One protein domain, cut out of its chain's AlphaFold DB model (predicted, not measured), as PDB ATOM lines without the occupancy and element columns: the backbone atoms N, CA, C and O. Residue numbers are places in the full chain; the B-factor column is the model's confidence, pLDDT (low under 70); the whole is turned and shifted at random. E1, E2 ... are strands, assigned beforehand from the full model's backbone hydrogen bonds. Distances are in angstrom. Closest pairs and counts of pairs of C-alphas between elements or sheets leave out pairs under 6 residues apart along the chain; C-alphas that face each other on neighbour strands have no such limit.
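What this domain is: This is residues 2 to 48 of the 79 residues of the protein "Pirin_C domain-containing protein" of Candidatus Accumulibacter sp. BA-91 (UniProt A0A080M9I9). Little of this elongated model is regular structure: a small hairpin of strands E1 and E2 lies near one end, and the long unnamed stretch of residues 14 to 48 runs out from it, folds back to pair beside E1, and runs out again. Residues 24 to 29, at the first turn back, stick out free. The 47 printed residues hold one antiparallel sheet, order E1 - E2, and no named helix; the class is all strand, with only 6 residues in named elements. The whole is only just loose, close to compact, with a radius of gyration of the C-alphas of 11.6 A and spans of 33 by 19 by 13 A.

How they stand to each other: E1, residues 6 to 8, and E2, residues 11 to 13, form a hairpin with 139 degrees between their directions. C-alphas 7 and 12 face each other at 4.3 A; N 13 and O 6 are within hydrogen-bond range at 2.8 A. Residues 7 to 8 of E1 also pair antiparallel with residues 32 to 33, and residues 3 to 4 with 38 to 39.

Where its parts are: E1 begins at C-alpha 6 (-15.783, 27.099, 49.228) and is 6.7 A long. E2, 6.5 A, ends at C-alpha 13 (-16.097, 32.341, 50.969).

The domain as a whole: The C-alphas farthest apart, of Gln 36 and Leu 48, are 36.4 A apart. The printed part has no cut; the link from E1 to E2 is tight. No printed residue is under 70 in pLDDT.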
ATOM      1  N   TYR A   2     -16.174  32.179  41.537       79.50
ATOM      2  CA  TYR A   2     -17.072  32.474  40.403       79.50
ATOM      3  C   TYR A   2     -18.221  31.470  40.211       79.50
ATOM      4  O   TYR A   2     -19.149  31.763  39.464       79.50
ATOM      5  N   ARG A   3     -18.212  30.318  40.901       83.56
ATOM      6  CA  ARG A   3     -19.382  29.430  41.043       83.56
ATOM      7  C   ARG A   3     -19.247  28.519  42.273       83.56
ATOM      8  O   ARG A   3     -18.156  28.020  42.540       83.56
ATOM      9  N   GLY A   4     -20.364  28.234  42.947       85.38
ATOM     10  CA  GLY A   4     -20.444  27.314  44.092       85.38
ATOM     11  C   GLY A   4     -20.175  27.997  45.432       85.38
ATOM     12  O   GLY A   4     -20.374  29.198  45.546       85.38
ATOM     13  N   THR A   5     -19.718  27.227  46.422       86.38
ATOM     14  CA  THR A   5     -19.259  27.723  47.732       86.38
ATOM     15  C   THR A   5     -17.986  26.979  48.119       86.38
ATOM     16  O   THR A   5     -17.906  25.758  47.944       86.38
ATOM     17  N   VAL A   6     -16.996  27.697  48.649       92.50
ATOM     18  CA  VAL A   6     -15.783  27.099  49.228       92.50
ATOM     19  C   VAL A   6     -15.638  27.513  50.682       92.50
ATOM     20  O   VAL A   6     -16.077  28.598  51.055       92.50
ATOM     21  N   SER A   7     -15.001  26.676  51.493       93.19
ATOM     22  CA  SER A   7     -14.531  27.050  52.824       93.19
ATOM     23  C   SER A   7     -13.012  26.938  52.916       93.19
ATOM     24  O   SER A   7     -12.407  25.997  52.395       93.19
ATOM     25  N   ILE A   8     -12.403  27.924  53.569       93.00
ATOM     26  CA  ILE A   8     -10.962  28.023  53.804       93.00
ATOM     27  C   ILE A   8     -10.767  28.260  55.299       93.00
ATOM     28  O   ILE A   8     -11.372  29.173  55.853       93.00
ATOM     29  N   ALA A   9      -9.977  27.411  55.962       89.06
ATOM     30  CA  ALA A   9      -9.763  27.463  57.416       89.06
ATOM     31  C   ALA A   9     -11.069  27.527  58.251       89.06
ATOM     32  O   ALA A   9     -11.118  28.144  59.307       89.06
ATOM     33  N   GLY A  10     -12.149  26.900  57.765       88.12
ATOM     34  CA  GLY A  10     -13.472  26.924  58.409       88.12
ATOM     35  C   GLY A  10     -14.356  28.120  58.034       88.12
ATOM     36  O   GLY A  10     -15.560  28.073  58.274       88.12
ATOM     37  N   SER A  11     -13.810  29.138  57.365       90.88
ATOM     38  CA  SER A  11     -14.547  30.316  56.901       90.88
ATOM     39  C   SER A  11     -15.123  30.097  55.505       90.88
ATOM     40  O   SER A  11     -14.399  29.740  54.574       90.88
ATOM     41  N   SER A  12     -16.429  30.316  55.343       90.88
ATOM     42  CA  SER A  12     -17.094  30.249  54.036       90.88
ATOM     43  C   SER A  12     -16.752  31.478  53.193       90.88
ATOM     44  O   SER A  12     -16.866  32.606  53.672       90.88
ATOM     45  N   VAL A  13     -16.363  31.270  51.935       91.06
ATOM     46  CA  VAL A  13     -16.097  32.341  50.969       91.06
ATOM     47  C   VAL A  13     -17.284  32.440  50.003       91.06
ATOM     48  O   VAL A  13     -17.487  31.522  49.197       91.06
ATOM     49  N   PRO A  14     -18.073  33.527  50.057       85.81
ATOM     50  CA  PRO A  14     -19.234  33.704  49.194       85.81
ATOM     51  C   PRO A  14     -18.856  34.008  47.735       85.81
ATOM     52  O   PRO A  14     -17.707  34.311  47.390       85.81
ATOM     53  N   LEU A  15     -19.847  33.896  46.846       88.69
ATOM     54  CA  LEU A  15     -19.705  34.204  45.419       88.69
ATOM     55  C   LEU A  15     -19.188  35.628  45.215       88.69
ATOM     56  O   LEU A  15     -19.551  36.528  45.961       88.69
ATOM     57  N   GLN A  16     -18.338  35.823  44.204       87.38
ATOM     58  CA  GLN A  16     -17.756  37.121  43.828       87.38
ATOM     59  C   GLN A  16     -16.912  37.804  44.914       87.38
ATOM     60  O   GLN A  16     -16.530  38.956  44.757       87.38
ATOM     61  N   HIS A  17     -16.544  37.082  45.974       89.12
ATOM     62  CA  HIS A  17     -15.621  37.591  46.980       89.12
ATOM     63  C   HIS A  17     -14.200  37.086  46.745       89.12
ATOM     64  O   HIS A  17     -13.969  36.013  46.156       89.12
ATOM     65  N   LEU A  18     -13.259  37.892  47.226       90.56
ATOM     66  CA  LEU A  18     -11.841  37.591  47.287       90.56
ATOM     67  C   LEU A  18     -11.488  37.265  48.740       90.56
ATOM     68  O   LEU A  18     -11.776  38.043  49.644       90.56
ATOM     69  N   ALA A  19     -10.894  36.095  48.956       91.88
ATOM     70  CA  ALA A  19     -10.335  35.719  50.246       91.88
ATOM     71  C   ALA A  19      -8.837  36.024  50.223       91.88
ATOM     72  O   ALA A  19      -8.121  35.493  49.374       91.88
ATOM     73  N   ILE A  20      -8.382  36.888  51.129       91.94
ATOM     74  CA  ILE A  20      -6.957  37.169  51.314       91.94
ATOM     75  C   ILE A  20      -6.392  36.101  52.244       91.94
ATOM     76  O   ILE A  20      -6.889  35.906  53.352       91.94
ATOM     77  N   LEU A  21      -5.368  35.398  51.773       92.50
ATOM     78  CA  LEU A  21      -4.641  34.399  52.547       92.50
ATOM     79  C   LEU A  21      -3.371  35.034  53.110       92.50
ATOM     80  O   LEU A  21      -2.756  35.878  52.457       92.50
ATOM     81  N   ALA A  22      -2.970  34.617  54.308       90.56
ATOM     82  CA  ALA A  22      -1.664  34.981  54.838       90.56
ATOM     83  C   ALA A  22      -0.562  34.364  53.964       90.56
ATOM     84  O   ALA A  22      -0.654  33.201  53.571       90.56
ATOM     85  N   ASN A  23       0.479  35.144  53.675       88.31
ATOM     86  CA  ASN A  23       1.653  34.688  52.936       88.31
ATOM     87  C   ASN A  23       2.783  34.346  53.919       88.31
ATOM     88  O   ASN A  23       3.793  35.045  53.983       88.31
ATOM     89  N   ASP A  24       2.551  33.332  54.755       89.75
ATOM     90  CA  ASP A  24       3.531  32.858  55.736       89.75
ATOM     91  C   ASP A  24       4.636  32.052  55.022       89.75
ATOM     92  O   ASP A  24       4.317  31.057  54.367       89.75
ATOM     93  N   PRO A  25       5.926  32.427  55.147       86.19
ATOM     94  CA  PRO A  25       7.036  31.675  54.561       86.19
ATOM     95  C   PRO A  25       7.150  30.219  55.035       86.19
ATOM     96  O   PRO A  25       7.841  29.436  54.390       86.19
ATOM     97  N   GLN A  26       6.539  29.869  56.172       90.88
ATOM     98  CA  GLN A  26       6.519  28.511  56.722       90.88
ATOM     99  C   GLN A  26       5.298  27.693  56.278       90.88
ATOM    100  O   GLN A  26       5.224  26.504  56.585       90.88
ATOM    101  N   ALA A  27       4.335  28.297  55.574       90.00
ATOM    102  CA  ALA A  27       3.181  27.573  55.058       90.00
ATOM    103  C   ALA A  27       3.546  26.774  53.797       90.00
ATOM    104  O   ALA A  27       4.205  27.274  52.886       90.00
ATOM    105  N   ASP A  28       3.062  25.536  53.719       89.62
ATOM    106  CA  ASP A  28       3.264  24.621  52.590       89.62
ATOM    107  C   ASP A  28       2.086  24.610  51.598       89.62
ATOM    108  O   ASP A  28       2.201  24.079  50.491       89.62
ATOM    109  N   GLY A  29       0.954  25.226  51.955       89.75
ATOM    110  CA  GLY A  29      -0.199  25.331  51.073       89.75
ATOM    111  C   GLY A  29      -1.465  25.886  51.721       89.75
ATOM    112  O   GLY A  29      -1.470  26.416  52.830       89.75
ATOM    113  N   VAL A  30      -2.577  25.759  50.989       91.62
ATOM    114  CA  VAL A  30      -3.921  26.153  51.428       91.62
ATOM    115  C   VAL A  30      -4.895  24.991  51.256       91.62
ATOM    116  O   VAL A  30      -4.995  24.393  50.186       91.62
ATOM    117  N   LEU A  31      -5.664  24.692  52.305       92.44
ATOM    118  CA  LEU A  31      -6.739  23.705  52.247       92.44
ATOM    119  C   LEU A  31      -8.061  24.377  51.870       92.44
ATOM    120  O   LEU A  31      -8.639  25.124  52.663       92.44
ATOM    121  N   ILE A  32      -8.564  24.063  50.677       92.94
ATOM    122  CA  ILE A  32      -9.844  24.561  50.163       92.94
ATOM    123  C   ILE A  32     -10.836  23.402  50.117       92.94
ATOM    124  O   ILE A  32     -10.594  22.394  49.457       92.94
ATOM    125  N   LYS A  33     -11.969  23.543  50.807       93.81
ATOM    126  CA  LYS A  33     -13.035  22.532  50.830       93.81
ATOM    127  C   LYS A  33     -14.275  23.040  50.108       93.81
ATOM    128  O   LYS A  33     -14.580  24.228  50.135       93.81
ATOM    129  N   SER A  34     -15.021  22.132  49.488       92.75
ATOM    130  CA  SER A  34     -16.337  22.425  48.920       92.75
ATOM    131  C   SER A  34     -17.255  21.218  49.077       92.75
ATOM    132  O   SER A  34     -16.847  20.097  48.792       92.75
ATOM    133  N   MET A  35     -18.492  21.454  49.521       86.75
ATOM    134  CA  MET A  35     -19.484  20.392  49.745       86.75
ATOM    135  C   MET A  35     -20.253  20.017  48.473       86.75
ATOM    136  O   MET A  35     -20.671  18.878  48.322       86.75
ATOM    137  N   GLN A  36     -20.461  20.977  47.568       88.44
ATOM    138  CA  GLN A  36     -21.283  20.810  46.356       88.44
ATOM    139  C   GLN A  36     -20.485  21.057  45.064       88.44
ATOM    140  O   GLN A  36     -21.051  21.150  43.976       88.44
ATOM    141  N   GLY A  37     -19.161  21.178  45.184       88.25
ATOM    142  CA  GLY A  37     -18.286  21.619  44.106       88.25
ATOM    143  C   GLY A  37     -18.265  23.142  43.959       88.25
ATOM    144  O   GLY A  37     -19.225  23.858  44.257       88.25
ATOM    145  N   ALA A  38     -17.128  23.652  43.496       92.25
ATOM    146  CA  ALA A  38     -16.927  25.073  43.287       92.25
ATOM    147  C   ALA A  38     -15.887  25.330  42.201       92.25
ATOM    148  O   ALA A  38     -15.142  24.448  41.777       92.25
ATOM    149  N   ARG A  39     -15.856  26.576  41.756       90.12
ATOM    150  CA  ARG A  39     -14.980  27.076  40.713       90.12
ATOM    151  C   ARG A  39     -14.409  28.409  41.194       90.12
ATOM    152  O   ARG A  39     -15.137  29.381  41.424       90.12
ATOM    153  N   ALA A  40     -13.102  28.417  41.417       91.25
ATOM    154  CA  ALA A  40     -12.357  29.534  41.981       91.25
ATOM    155  C   ALA A  40     -11.005  29.686  41.271       91.25
ATOM    156  O   ALA A  40     -10.554  28.768  40.588       91.25
ATOM    157  N   LEU A  41     -10.417  30.876  41.386       92.00
ATOM    158  CA  LEU A  41      -9.045  31.150  40.975       92.00
ATOM    159  C   LEU A  41      -8.213  31.247  42.251       92.00
ATOM    160  O   LEU A  41      -8.619  31.943  43.183       92.00
ATOM    161  N   LEU A  42      -7.086  30.542  42.282       91.81
ATOM    162  CA  LEU A  42      -6.055  30.712  43.296       91.81
ATOM    163  C   LEU A  42      -4.919  31.501  42.651       91.81
ATOM    164  O   LEU A  42      -4.358  31.064  41.650       91.81
ATOM    165  N   ILE A  43      -4.624  32.670  43.209       92.81
ATOM    166  CA  ILE A  43      -3.557  33.551  42.742       92.81
ATOM    167  C   ILE A  43      -2.542  33.637  43.873       92.81
ATOM    168  O   ILE A  43      -2.902  33.979  44.998       92.81
ATOM    169  N   ALA A  44      -1.293  33.299  43.576       91.19
ATOM    170  CA  ALA A  44      -0.179  33.371  44.509       91.19
ATOM    171  C   ALA A  44       1.054  33.904  43.774       91.19
ATOM    172  O   ALA A  44       1.237  33.647  42.584       91.19
ATOM    173  N   GLY A  45       1.895  34.647  44.485       88.94
ATOM    174  CA  GLY A  45       3.109  35.232  43.936       88.94
ATOM    175  C   GLY A  45       4.053  35.664  45.049       88.94
ATOM    176  O   GLY A  45       3.629  35.924  46.176       88.94
ATOM    177  N   ARG A  46       5.347  35.725  44.733       88.50
ATOM    178  CA  ARG A  46       6.341  36.294  45.643       88.50
ATOM    179  C   ARG A  46       6.150  37.817  45.678       88.50
ATOM    180  O   ARG A  46       6.112  38.413  44.602       88.50
ATOM    181  N   PRO A  47       6.053  38.451  46.861       89.00
ATOM    182  CA  PRO A  47       6.042  39.906  46.957       89.00
ATOM    183  C   PRO A  47       7.286  40.492  46.285       89.00
ATOM    184  O   PRO A  47       8.395  40.030  46.552       89.00
ATOM    185  N   LEU A  48       7.098  41.492  45.420       89.88
ATOM    186  CA  LEU A  48       8.206  42.168  44.734       89.88
ATOM    187  C   LEU A  48       9.017  43.052  45.692       89.88
ATOM    188  O   LEU A  48      10.213  43.216  45.503       89.88
TER     189      LEU A  48